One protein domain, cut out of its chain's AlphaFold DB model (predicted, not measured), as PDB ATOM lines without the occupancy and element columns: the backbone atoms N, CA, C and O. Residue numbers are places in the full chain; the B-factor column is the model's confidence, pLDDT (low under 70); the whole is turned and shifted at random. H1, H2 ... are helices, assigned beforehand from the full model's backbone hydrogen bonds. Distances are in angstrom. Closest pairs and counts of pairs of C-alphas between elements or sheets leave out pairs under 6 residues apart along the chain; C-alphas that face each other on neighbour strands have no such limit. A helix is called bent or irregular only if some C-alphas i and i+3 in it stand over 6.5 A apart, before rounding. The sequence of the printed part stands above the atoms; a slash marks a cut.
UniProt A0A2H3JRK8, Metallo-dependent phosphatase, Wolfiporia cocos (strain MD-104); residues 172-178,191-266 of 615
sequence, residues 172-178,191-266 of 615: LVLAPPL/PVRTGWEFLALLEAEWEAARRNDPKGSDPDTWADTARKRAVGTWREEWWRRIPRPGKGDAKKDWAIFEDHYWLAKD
ATOM      1  N   LEU A 172      32.000 -58.753  39.772       95.25
ATOM      2  CA  LEU A 172      32.715 -58.144  38.648       95.25
ATOM      3  C   LEU A 172      34.065 -58.824  38.445       95.25
ATOM      4  O   LEU A 172      34.810 -59.043  39.399       95.25
ATOM      5  N   VAL A 173      34.410 -59.071  37.183       94.75
ATOM      6  CA  VAL A 173      35.719 -59.580  36.771       94.75
ATOM      7  C   VAL A 173      36.373 -58.549  35.859       94.75
ATOM      8  O   VAL A 173      35.829 -58.224  34.803       94.75
ATOM      9  N   LEU A 174      37.542 -58.039  36.245       89.12
ATOM     10  CA  LEU A 174      38.336 -57.138  35.411       89.12
ATOM     11  C   LEU A 174      39.537 -57.884  34.826       89.12
ATOM     12  O   LEU A 174      40.197 -58.688  35.488       89.12
ATOM     13  N   ALA A 175      39.835 -57.609  33.556       80.56
ATOM     14  CA  ALA A 175      41.079 -58.066  32.962       80.56
ATOM     15  C   ALA A 175      42.248 -57.342  33.654       80.56
ATOM     16  O   ALA A 175      42.185 -56.116  33.798       80.56
ATOM     17  N   PRO A 176      43.310 -58.055  34.076       67.50
ATOM     18  CA  PRO A 176      44.499 -57.383  34.571       67.50
ATOM     19  C   PRO A 176      45.022 -56.456  33.465       67.50
ATOM     20  O   PRO A 176      45.006 -56.846  32.290       67.50
ATOM     21  N   PRO A 177      45.463 -55.229  33.795       62.97
ATOM     22  CA  PRO A 177      46.087 -54.375  32.798       62.97
ATOM     23  C   PRO A 177      47.260 -55.131  32.163       62.97
ATOM     24  O   PRO A 177      47.974 -55.858  32.858       62.97
ATOM     25  N   LEU A 178      47.453 -54.978  30.846       55.41
ATOM     26  CA  LEU A 178      48.653 -55.475  30.168       55.41
ATOM     27  C   LEU A 178      49.860 -54.919  30.933       55.41
ATOM     28  O   LEU A 178      50.045 -53.703  30.981       55.41
ATOM     29  N   PRO A 191      48.040 -57.879  41.023       86.19
ATOM     30  CA  PRO A 191      46.685 -57.506  40.634       86.19
ATOM     31  C   PRO A 191      45.670 -58.606  40.948       86.19
ATOM     32  O   PRO A 191      45.880 -59.764  40.584       86.19
ATOM     33  N   VAL A 192      44.542 -58.224  41.549       90.44
ATOM     34  CA  VAL A 192      43.383 -59.114  41.717       90.44
ATOM     35  C   VAL A 192      42.422 -58.986  40.537       90.44
ATOM     36  O   VAL A 192      42.445 -57.989  39.804       90.44
ATOM     37  N   ARG A 193      41.587 -60.006  40.328       89.75
ATOM     38  CA  ARG A 193      40.758 -60.136  39.119       89.75
ATOM     39  C   ARG A 193      39.279 -59.935  39.391       89.75
ATOM     40  O   ARG A 193      38.559 -59.601  38.453       89.75
ATOM     41  N   THR A 194      38.839 -60.112  40.632       95.75
ATOM     42  CA  THR A 194      37.429 -59.991  41.016       95.75
ATOM     43  C   THR A 194      37.176 -58.852  41.998       95.75
ATOM     44  O   THR A 194      38.067 -58.453  42.752       95.75
ATOM     45  N   GLY A 195      35.946 -58.331  42.005       96.12
ATOM     46  CA  GLY A 195      35.543 -57.297  42.956       96.12
ATOM     47  C   GLY A 195      35.566 -57.815  44.388       96.12
ATOM     48  O   GLY A 195      35.997 -57.107  45.292       96.12
ATOM     49  N   TRP A 196      35.190 -59.080  44.580       97.00
ATOM     50  CA  TRP A 196      35.304 -59.759  45.867       97.00
ATOM     51  C   TRP A 196      36.751 -59.785  46.388       97.00
ATOM     52  O   TRP A 196      36.991 -59.349  47.512       97.00
ATOM     53  N   GLU A 197      37.728 -60.206  45.572       95.88
ATOM     54  CA  GLU A 197      39.147 -60.214  45.973       95.88
ATOM     55  C   GLU A 197      39.646 -58.802  46.305       95.88
ATOM     56  O   GLU A 197      40.415 -58.611  47.247       95.88
ATOM     57  N   PHE A 198      39.204 -57.797  45.540       96.31
ATOM     58  CA  PHE A 198      39.584 -56.410  45.783       96.31
ATOM     59  C   PHE A 198      39.004 -55.870  47.091       96.31
ATOM     60  O   PHE A 198      39.714 -55.195  47.834       96.31
ATOM     61  N   LEU A 199      37.742 -56.179  47.399       96.94
ATOM     62  CA  LEU A 199      37.147 -55.796  48.678       96.94
ATOM     63  C   LEU A 199      37.822 -56.505  49.842       96.94
ATOM     64  O   LEU A 199      38.164 -55.836  50.806       96.94
ATOM     65  N   ALA A 200      38.092 -57.808  49.734       96.56
ATOM     66  CA  ALA A 200      38.809 -58.549  50.769       96.56
ATOM     67  C   ALA A 200      40.189 -57.932  51.062       96.56
ATOM     68  O   ALA A 200      40.577 -57.798  52.221       96.56
ATOM     69  N   LEU A 201      40.903 -57.493  50.018       95.19
ATOM     70  CA  LEU A 201      42.166 -56.766  50.155       95.19
ATOM     71  C   LEU A 201      41.979 -55.429  50.890       95.19
ATOM     72  O   LEU A 201      42.703 -55.157  51.844       95.19
ATOM     73  N   LEU A 202      41.011 -54.607  50.477       95.62
ATOM     74  CA  LEU A 202      40.758 -53.309  51.108       95.62
ATOM     75  C   LEU A 202      40.297 -53.432  52.566       95.62
ATOM     76  O   LEU A 202      40.756 -52.672  53.414       95.62
ATOM     77  N   GLU A 203      39.404 -54.379  52.850       96.25
ATOM     78  CA  GLU A 203      38.902 -54.671  54.194       96.25
ATOM     79  C   GLU A 203      40.065 -55.090  55.113       96.25
ATOM     80  O   GLU A 203      40.216 -54.533  56.199       96.25
ATOM     81  N   ALA A 204      40.954 -55.976  54.647       95.00
ATOM     82  CA  ALA A 204      42.138 -56.389  55.402       95.00
ATOM     83  C   ALA A 204      43.133 -55.236  55.638       95.00
ATOM     84  O   ALA A 204      43.696 -55.113  56.730       95.00
ATOM     85  N   GLU A 205      43.356 -54.378  54.635       94.06
ATOM     86  CA  GLU A 205      44.216 -53.194  54.763       94.06
ATOM     87  C   GLU A 205      43.652 -52.188  55.774       94.06
ATOM     88  O   GLU A 205      44.400 -51.643  56.591       94.06
ATOM     89  N   TRP A 206      42.337 -51.963  55.752       94.12
ATOM     90  CA  TRP A 206      41.652 -51.092  56.700       94.12
ATOM     91  C   TRP A 206      41.706 -51.641  58.132       94.12
ATOM     92  O   TRP A 206      42.071 -50.922  59.063       94.12
ATOM     93  N   GLU A 207      41.421 -52.929  58.329       92.12
ATOM     94  CA  GLU A 207      41.519 -53.577  59.643       92.12
ATOM     95  C   GLU A 207      42.953 -53.576  60.190       92.12
ATOM     96  O   GLU A 207      43.171 -53.397  61.391       92.12
ATOM     97  N   ALA A 208      43.955 -53.767  59.327       91.88
ATOM     98  CA  ALA A 208      45.357 -53.640  59.712       91.88
ATOM     99  C   ALA A 208      45.704 -52.198  60.116       91.88
ATOM    100  O   ALA A 208      46.368 -51.999  61.133       91.88
ATOM    101  N   ALA A 209      45.224 -51.196  59.369       90.75
ATOM    102  CA  ALA A 209      45.416 -49.788  59.710       90.75
ATOM    103  C   ALA A 209      44.805 -49.452  61.079       90.75
ATOM    104  O   ALA A 209      45.500 -48.897  61.925       90.75
ATOM    105  N   ARG A 210      43.567 -49.892  61.342       90.38
ATOM    106  CA  ARG A 210      42.896 -49.708  62.639       90.38
ATOM    107  C   ARG A 210      43.607 -50.391  63.805       90.38
ATOM    108  O   ARG A 210      43.593 -49.866  64.911       90.38
ATOM    109  N   ARG A 211      44.202 -51.569  63.594       88.69
ATOM    110  CA  ARG A 211      44.967 -52.263  64.646       88.69
ATOM    111  C   ARG A 211      46.276 -51.554  64.976       88.69
ATOM    112  O   ARG A 211      46.668 -51.530  66.137       88.69
ATOM    113  N   ASN A 212      46.944 -51.010  63.964       87.75
ATOM    114  CA  ASN A 212      48.225 -50.328  64.131       87.75
ATOM    115  C   ASN A 212      48.063 -48.909  64.684       87.75
ATOM    116  O   ASN A 212      48.945 -48.435  65.394       87.75
ATOM    117  N   ASP A 213      46.950 -48.250  64.367       84.50
ATOM    118  CA  ASP A 213      46.609 -46.925  64.870       84.50
ATOM    119  C   ASP A 213      45.114 -46.860  65.231       84.50
ATOM    120  O   ASP A 213      44.286 -46.424  64.425       84.50
ATOM    121  N   PRO A 214      44.732 -47.313  66.442       77.31
ATOM    122  CA  PRO A 214      43.337 -47.301  66.885       77.31
ATOM    123  C   PRO A 214      42.733 -45.897  66.999       77.31
ATOM    124  O   PRO A 214      41.510 -45.766  66.978       77.31
ATOM    125  N   LYS A 215      43.576 -44.861  67.125       75.75
ATOM    126  CA  LYS A 215      43.184 -43.442  67.108       75.75
ATOM    127  C   LYS A 215      43.348 -42.807  65.716       75.75
ATOM    128  O   LYS A 215      43.226 -41.591  65.594       75.75
ATOM    129  N   GLY A 216      43.662 -43.612  64.699       72.88
ATOM    130  CA  GLY A 216      44.056 -43.160  63.371       72.88
ATOM    131  C   GLY A 216      42.942 -42.518  62.555       72.88
ATOM    132  O   GLY A 216      41.843 -42.254  63.037       72.88
ATOM    133  N   SER A 217      43.250 -42.248  61.285       74.06
ATOM    134  CA  SER A 217      42.347 -41.550  60.363       74.06
ATOM    135  C   SER A 217      40.972 -42.216  60.275       74.06
ATOM    136  O   SER A 217      40.877 -43.439  60.159       74.06
ATOM    137  N   ASP A 218      39.920 -41.397  60.261       86.56
ATOM    138  CA  ASP A 218      38.551 -41.854  60.038       86.56
ATOM    139  C   ASP A 218      38.412 -42.599  58.688       86.56
ATOM    140  O   ASP A 218      39.243 -42.409  57.783       86.56
ATOM    141  N   PRO A 219      37.380 -43.455  58.533       89.69
ATOM    142  CA  PRO A 219      37.208 -44.292  57.346       89.69
ATOM    143  C   PRO A 219      37.244 -43.530  56.019       89.69
ATOM    144  O   PRO A 219      37.879 -43.989  55.063       89.69
ATOM    145  N   ASP A 220      36.625 -42.349  55.960       88.50
ATOM    146  CA  ASP A 220      36.571 -41.538  54.744       88.50
ATOM    147  C   ASP A 220      37.958 -40.991  54.392       88.50
ATOM    148  O   ASP A 220      38.407 -41.114  53.248       88.50
ATOM    149  N   THR A 221      38.681 -40.448  55.377       89.94
ATOM    150  CA  THR A 221      40.051 -39.945  55.181       89.94
ATOM    151  C   THR A 221      40.999 -41.051  54.712       89.94
ATOM    152  O   THR A 221      41.833 -40.840  53.814       89.94
ATOM    153  N   TRP A 222      40.869 -42.252  55.281       92.88
ATOM    154  CA  TRP A 222      41.648 -43.408  54.849       92.88
ATOM    155  C   TRP A 222      41.298 -43.821  53.419       92.88
ATOM    156  O   TRP A 222      42.201 -43.977  52.588       92.88
ATOM    157  N   ALA A 223      40.006 -43.932  53.098       93.19
ATOM    158  CA  ALA A 223      39.536 -44.322  51.773       93.19
ATOM    159  C   ALA A 223      39.973 -43.314  50.700       93.19
ATOM    160  O   ALA A 223      40.446 -43.707  49.633       93.19
ATOM    161  N   ASP A 224      39.905 -42.015  50.987       91.44
ATOM    162  CA  ASP A 224      40.409 -40.963  50.102       91.44
ATOM    163  C   ASP A 224      41.918 -41.065  49.870       91.44
ATOM    164  O   ASP A 224      42.403 -40.885  48.746       91.44
ATOM    165  N   THR A 225      42.681 -41.384  50.915       92.62
ATOM    166  CA  THR A 225      44.127 -41.602  50.806       92.62
ATOM    167  C   THR A 225      44.436 -42.829  49.950       92.62
ATOM    168  O   THR A 225      45.286 -42.762  49.057       92.62
ATOM    169  N   ALA A 226      43.715 -43.933  50.153       92.94
ATOM    170  CA  ALA A 226      43.863 -45.141  49.352       92.94
ATOM    171  C   ALA A 226      43.496 -44.902  47.875       92.94
ATOM    172  O   ALA A 226      44.245 -45.304  46.982       92.94
ATOM    173  N   ARG A 227      42.422 -44.150  47.596       93.06
ATOM    174  CA  ARG A 227      42.043 -43.730  46.233       93.06
ATOM    175  C   ARG A 227      43.135 -42.912  45.554       93.06
ATOM    176  O   ARG A 227      43.445 -43.163  44.392       93.06
ATOM    177  N   LYS A 228      43.729 -41.942  46.259       92.50
ATOM    178  CA  LYS A 228      44.833 -41.119  45.729       92.50
ATOM    179  C   LYS A 228      46.053 -41.975  45.385       92.50
ATOM    180  O   LYS A 228      46.630 -41.793  44.318       92.50
ATOM    181  N   ARG A 229      46.407 -42.934  46.248       90.75
ATOM    182  CA  ARG A 229      47.508 -43.886  46.008       90.75
ATOM    183  C   ARG A 229      47.230 -44.842  44.848       90.75
ATOM    184  O   ARG A 229      48.167 -45.296  44.205       90.75
ATOM    185  N   ALA A 230      45.963 -45.137  44.570       91.00
ATOM    186  CA  ALA A 230      45.581 -46.038  43.492       91.00
ATOM    187  C   ALA A 230      45.744 -45.438  42.087       91.00
ATOM    188  O   ALA A 230      45.817 -46.203  41.125       91.00
ATOM    189  N   VAL A 231      45.796 -44.110  41.942       88.25
ATOM    190  CA  VAL A 231      45.885 -43.432  40.636       88.25
ATOM    191  C   VAL A 231      47.107 -43.914  39.849       88.25
ATOM    192  O   VAL A 231      48.225 -43.891  40.354       88.25
ATOM    193  N   GLY A 232      46.902 -44.342  38.598       84.94
ATOM    194  CA  GLY A 232      47.977 -44.864  37.746       84.94
ATOM    195  C   GLY A 232      48.402 -46.307  38.046       84.94
ATOM    196  O   GLY A 232      49.285 -46.828  37.369       84.94
ATOM    197  N   THR A 233      47.767 -46.970  39.016       87.50
ATOM    198  CA  THR A 233      47.982 -48.391  39.332       87.50
ATOM    199  C   THR A 233      46.823 -49.252  38.823       87.50
ATOM    200  O   THR A 233      45.774 -48.742  38.423       87.50
ATOM    201  N   TRP A 234      46.963 -50.578  38.909       88.62
ATOM    202  CA  TRP A 234      45.874 -51.513  38.603       88.62
ATOM    203  C   TRP A 234      44.636 -51.316  39.503       88.62
ATOM    204  O   TRP A 234      43.525 -51.654  39.098       88.62
ATOM    205  N   ARG A 235      44.805 -50.728  40.700       91.81
ATOM    206  CA  ARG A 235      43.724 -50.475  41.667       91.81
ATOM    207  C   ARG A 235      42.817 -49.307  41.265       91.81
ATOM    208  O   ARG A 235      41.717 -49.193  41.798       91.81
ATOM    209  N   GLU A 236      43.253 -48.430  40.352       90.56
ATOM    210  CA  GLU A 236      42.499 -47.221  39.984       90.56
ATOM    211  C   GLU A 236      41.093 -47.557  39.472       90.56
ATOM    212  O   GLU A 236      40.108 -46.943  39.883       90.56
ATOM    213  N   GLU A 237      40.993 -48.549  38.590       89.94
ATOM    214  CA  GLU A 237      39.731 -48.902  37.940       89.94
ATOM    215  C   GLU A 237      38.742 -49.557  38.920       89.94
ATOM    216  O   GLU A 237      37.535 -49.322  38.833       89.94
ATOM    217  N   TRP A 238      39.241 -50.285  39.921       93.44
ATOM    218  CA  TRP A 238      38.423 -50.788  41.023       93.44
ATOM    219  C   TRP A 238      37.897 -49.657  41.909       93.44
ATOM    220  O   TRP A 238      36.696 -49.572  42.156       93.44
ATOM    221  N   TRP A 239      38.759 -48.726  42.322       93.62
ATOM    222  CA  TRP A 239      38.353 -47.579  43.142       93.62
ATOM    223  C   TRP A 239      37.343 -46.658  42.448       93.62
ATOM    224  O   TRP A 239      36.540 -46.024  43.131       93.62
ATOM    225  N   ARG A 240      37.330 -46.584  41.111       91.62
ATOM    226  CA  ARG A 240      36.295 -45.846  40.357       91.62
ATOM    227  C   ARG A 240      34.893 -46.445  40.499       91.62
ATOM    228  O   ARG A 240      33.924 -45.727  40.300       91.62
ATOM    229  N   ARG A 241      34.794 -47.725  40.863       93.75
ATOM    230  CA  ARG A 241      33.542 -48.472  41.070       93.75
ATOM    231  C   ARG A 241      33.084 -48.504  42.526       93.75
ATOM    232  O   ARG A 241      32.081 -49.145  42.822       93.75
ATOM    233  N   ILE A 242      33.798 -47.833  43.427       94.38
ATOM    234  CA  ILE A 242      33.365 -47.639  44.811       94.38
ATOM    235  C   ILE A 242      32.758 -46.234  44.909       94.38
ATOM    236  O   ILE A 242      33.509 -45.268  44.705       94.38
ATOM    237  N   PRO A 243      31.454 -46.098  45.220       91.88
ATOM    238  CA  PRO A 243      30.796 -44.815  45.444       91.88
ATOM    239  C   PRO A 243      31.560 -43.943  46.437       91.88
ATOM    240  O   PRO A 243      32.350 -44.440  47.245       91.88
ATOM    241  N   ARG A 244      31.385 -42.629  46.327       88.06
ATOM    242  CA  ARG A 244      32.047 -41.661  47.202       88.06
ATOM    243  C   ARG A 244      31.036 -41.039  48.153       88.06
ATOM    244  O   ARG A 244      29.899 -40.833  47.725       88.06
ATOM    245  N   PRO A 245      31.490 -40.637  49.350       85.88
ATOM    246  CA  PRO A 245      30.754 -39.721  50.193       85.88
ATOM    247  C   PRO A 245      30.199 -38.530  49.418       85.88
ATOM    248  O   PRO A 245      30.902 -37.916  48.602       85.88
ATOM    249  N   GLY A 246      28.931 -38.207  49.664       80.62
ATOM    250  CA  GLY A 246      28.316 -37.000  49.128       80.62
ATOM    251  C   GLY A 246      28.947 -35.729  49.710       80.62
ATOM    252  O   GLY A 246      29.842 -35.754  50.556       80.62
ATOM    253  N   LYS A 247      28.469 -34.562  49.271       78.44
ATOM    254  CA  LYS A 247      28.878 -33.267  49.844       78.44
ATOM    255  C   LYS A 247      27.814 -32.732  50.796       78.44
ATOM    256  O   LYS A 247      26.624 -32.983  50.618       78.44
ATOM    257  N   GLY A 248      28.247 -31.935  51.775       82.75
ATOM    258  CA  GLY A 248      27.354 -31.234  52.698       82.75
ATOM    259  C   GLY A 248      26.421 -32.193  53.433       82.75
ATOM    260  O   GLY A 248      26.871 -33.056  54.184       82.75
ATOM    261  N   ASP A 249      25.118 -32.055  53.190       67.12
ATOM    262  CA  ASP A 249      24.089 -32.841  53.867       67.12
ATOM    263  C   ASP A 249      24.155 -34.354  53.568       67.12
ATOM    264  O   ASP A 249      23.746 -35.149  54.421       67.12
ATOM    265  N   ALA A 250      24.720 -34.727  52.414       75.44
ATOM    266  CA  ALA A 250      24.906 -36.098  51.932       75.44
ATOM    267  C   ALA A 250      26.282 -36.691  52.295       75.44
ATOM    268  O   ALA A 250      26.658 -37.740  51.784       75.44
ATOM    269  N   LYS A 251      27.069 -36.037  53.166       78.81
ATOM    270  CA  LYS A 251      28.421 -36.504  53.539       78.81
ATOM    271  C   LYS A 251      28.442 -37.938  54.080       78.81
ATOM    272  O   LYS A 251      29.441 -38.621  53.941       78.81
ATOM    273  N   LYS A 252      27.355 -38.382  54.713       76.38
ATOM    274  CA  LYS A 252      27.263 -39.726  55.300       76.38
ATOM    275  C   LYS A 252      26.874 -40.797  54.284       76.38
ATOM    276  O   LYS A 252      27.058 -41.977  54.559       76.38
ATOM    277  N   ASP A 253      26.331 -40.400  53.139       83.62
ATOM    278  CA  ASP A 253      25.923 -41.333  52.096       83.62
ATOM    279  C   ASP A 253      27.182 -41.988  51.539       83.62
ATOM    280  O   ASP A 253      28.132 -41.283  51.239       83.62
ATOM    281  N   TRP A 254      27.210 -43.312  51.384       91.31
ATOM    282  CA  TRP A 254      28.358 -44.026  50.806       91.31
ATOM    283  C   TRP A 254      29.709 -43.861  51.534       91.31
ATOM    284  O   TRP A 254      30.765 -43.997  50.910       91.31
ATOM    285  N   ALA A 255      29.700 -43.669  52.855       90.50
ATOM    286  CA  ALA A 255      30.901 -43.801  53.684       90.50
ATOM    287  C   ALA A 255      31.308 -45.285  53.830       90.50
ATOM    288  O   ALA A 255      30.568 -46.099  54.393       90.50
ATOM    289  N   ILE A 256      32.441 -45.671  53.230       93.81
ATOM    290  CA  ILE A 256      32.930 -47.063  53.225       93.81
ATOM    291  C   ILE A 256      33.605 -47.390  54.563       93.81
ATOM    292  O   ILE A 256      34.262 -46.540  55.149       93.81
ATOM    293  N   PHE A 257      33.453 -48.627  55.041       93.81
ATOM    294  CA  PHE A 257      33.930 -49.109  56.349       93.81
ATOM    295  C   PHE A 257      33.297 -48.478  57.596       93.81
ATOM    296  O   PHE A 257      33.716 -48.800  58.710       93.81
ATOM    297  N   GLU A 258      32.267 -47.655  57.427       91.38
ATOM    298  CA  GLU A 258      31.345 -47.281  58.500       91.38
ATOM    299  C   GLU A 258      30.346 -48.415  58.799       91.38
ATOM    300  O   GLU A 258      30.251 -49.402  58.059       91.38
ATOM    301  N   ASP A 259      29.563 -48.265  59.871       92.12
ATOM    302  CA  ASP A 259      28.603 -49.270  60.361       92.12
ATOM    303  C   ASP A 259      27.729 -49.876  59.246       92.12
ATOM    304  O   ASP A 259      27.571 -51.095  59.162       92.12
ATOM    305  N   HIS A 260      27.177 -49.045  58.356       96.00
ATOM    306  CA  HIS A 260      26.277 -49.499  57.288       96.00
ATOM    307  C   HIS A 260      26.951 -50.413  56.266       96.00
ATOM    308  O   HIS A 260      26.305 -51.327  55.752       96.00
ATOM    309  N   TYR A 261      28.231 -50.172  55.970       96.75
ATOM    310  CA  TYR A 261      29.005 -50.991  55.041       96.75
ATOM    311  C   TYR A 261      29.219 -52.397  55.605       96.75
ATOM    312  O   TYR A 261      29.009 -53.384  54.898       96.75
ATOM    313  N   TRP A 262      29.598 -52.486  56.883       96.75
ATOM    314  CA  TRP A 262      29.815 -53.769  57.550       96.75
ATOM    315  C   TRP A 262      28.513 -54.538  57.710       96.75
ATOM    316  O   TRP A 262      28.461 -55.716  57.378       96.75
ATOM    317  N   LEU A 263      27.432 -53.870  58.120       97.88
ATOM    318  CA  LEU A 263      26.117 -54.511  58.173       97.88
ATOM    319  C   LEU A 263      25.724 -55.075  56.806       97.88
ATOM    320  O   LEU A 263      25.326 -56.229  56.706       97.88
ATOM    321  N   ALA A 264      25.902 -54.310  55.729       97.88
ATOM    322  CA  ALA A 264      25.605 -54.793  54.385       97.88
ATOM    323  C   ALA A 264      26.457 -56.004  53.967       97.88
ATOM    324  O   ALA A 264      25.969 -56.865  53.232       97.88
ATOM    325  N   LYS A 265      27.715 -56.085  54.409       97.25
ATOM    326  CA  LYS A 265      28.573 -57.252  54.165       97.25
ATOM    327  C   LYS A 265      27.992 -58.508  54.821       97.25
ATOM    328  O   LYS A 265      27.889 -59.531  54.146       97.25
ATOM    329  N   ASP A 266      27.580 -58.399  56.083       97.56
ATOM    330  CA  ASP A 266      27.266 -59.552  56.936       97.56
ATOM    331  C   ASP A 266      25.772 -59.938  56.954       97.56
ATOM    332  O   ASP A 266      25.403 -60.991  57.473       97.56
TER     333      ASP A 266
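What this domain is: This is residues 172 to 178 and 191 to 266 of the 615 residues of the protein "Metallo-dependent phosphatase" of Wolfiporia cocos (strain MD-104) (UniProt A0A2H3JRK8). The long helix H1, the shorter helix H2 and the single short turn H3 form a loose triangle, with H2 crossing H1 at a steep angle and H3 beyond the last residues of H2, near the first residue of H1. From H3 a long stretch with no named element, residues 240 to 258, runs out to a tip around residues 248 and 249 and folds back to H4, a short helix set off from the other three. The printed part has 83 residues, with four named helices in the order H1, H2, H3, H4 and no named strand, and its class is all helix. The whole is compact by its radius of gyration of the C-alphas, 13.3 A, and the C-alphas span 38 by 30 by 27 A along their three main axes. The bend of the chain from H1 to H2 sticks out: residues 211 to 216, of which 211 and 212 belong to H1, stand free.

How they stand to each other: The longest helix is H1, residues 195 to 212, and it touches no helix. It is close to H2, residues 219 to 230, but not clearly touching it. The closest C-alphas of these two, those of Trp 206 and Trp 222, are 7.9 A apart, and their centres are 12.2 A apart. Their lines stand at a steep tilt of 60 degrees, and they run opposite ways. H3, residues 236 to 239, is also close to H1 but not clearly touching, with 2 pairs of C-alphas within 8 A. The closest C-alphas there are those of Gly 195 and Trp 238, 7.4 A apart. H2 and H3 touch, with 4 pairs of C-alphas within 8 A. H2 does so with residues 227 to 230 alone, and the closest C-alphas are those of Ala 230 and Glu 236, 4.8 A apart. H4, residues 259 to 266, is apart from H1, from H2 and from H3. In the backbones of H1, H2 and H4 every O i to N i+4 pair is within hydrogen-bond range. H3 is too short for such a pair, and its 1 pair of O i to N i+3 is within range.

Where its parts are: H1 has 18 residues, Gly 195 to Asn 212, and measures 25.6 A from first to last C-alpha. It begins at C-alpha 195 at (35.543, -57.297, 42.956) and ends at C-alpha 212 at (48.225, -50.328, 64.131). H2 has 12 residues, Pro 219 to Ala 230, and measures 16.3 A. H3, Glu 236 to Trp 239, has 4 residues and measures 5.2 A from C-alpha 236 to C-alpha 239. H4 has 8 residues, Asp 259 to Asp 266, and measures 10.9 A; its last C-alpha, that of Asp 266, is at (27.266, -59.552, 56.936). None of the four helices is bent.

The domain as a whole: The two C-alphas farthest apart, those of Leu 178 and Asp 249, are 41.0 A apart, while the first and last printed C-alphas, those of Leu 172 and Asp 266, are 19.1 A apart. Residues 179 to 190 are cut out and not printed, and C-alphas 178 and 191 are 10.8 A apart across the cut. The link from H2 to H3 is tight, with 5 residues, and the link from H1 to H2 is short, with 6. The link from H3 to H4 is long, with 19 residues, whose C-alphas lie 6 to 21 A from the mean of the C-alphas. The mean pLDDT of the printed part is 88.9; residues 176 to 178 and residue 249 are under 70, where the model's confidence is low.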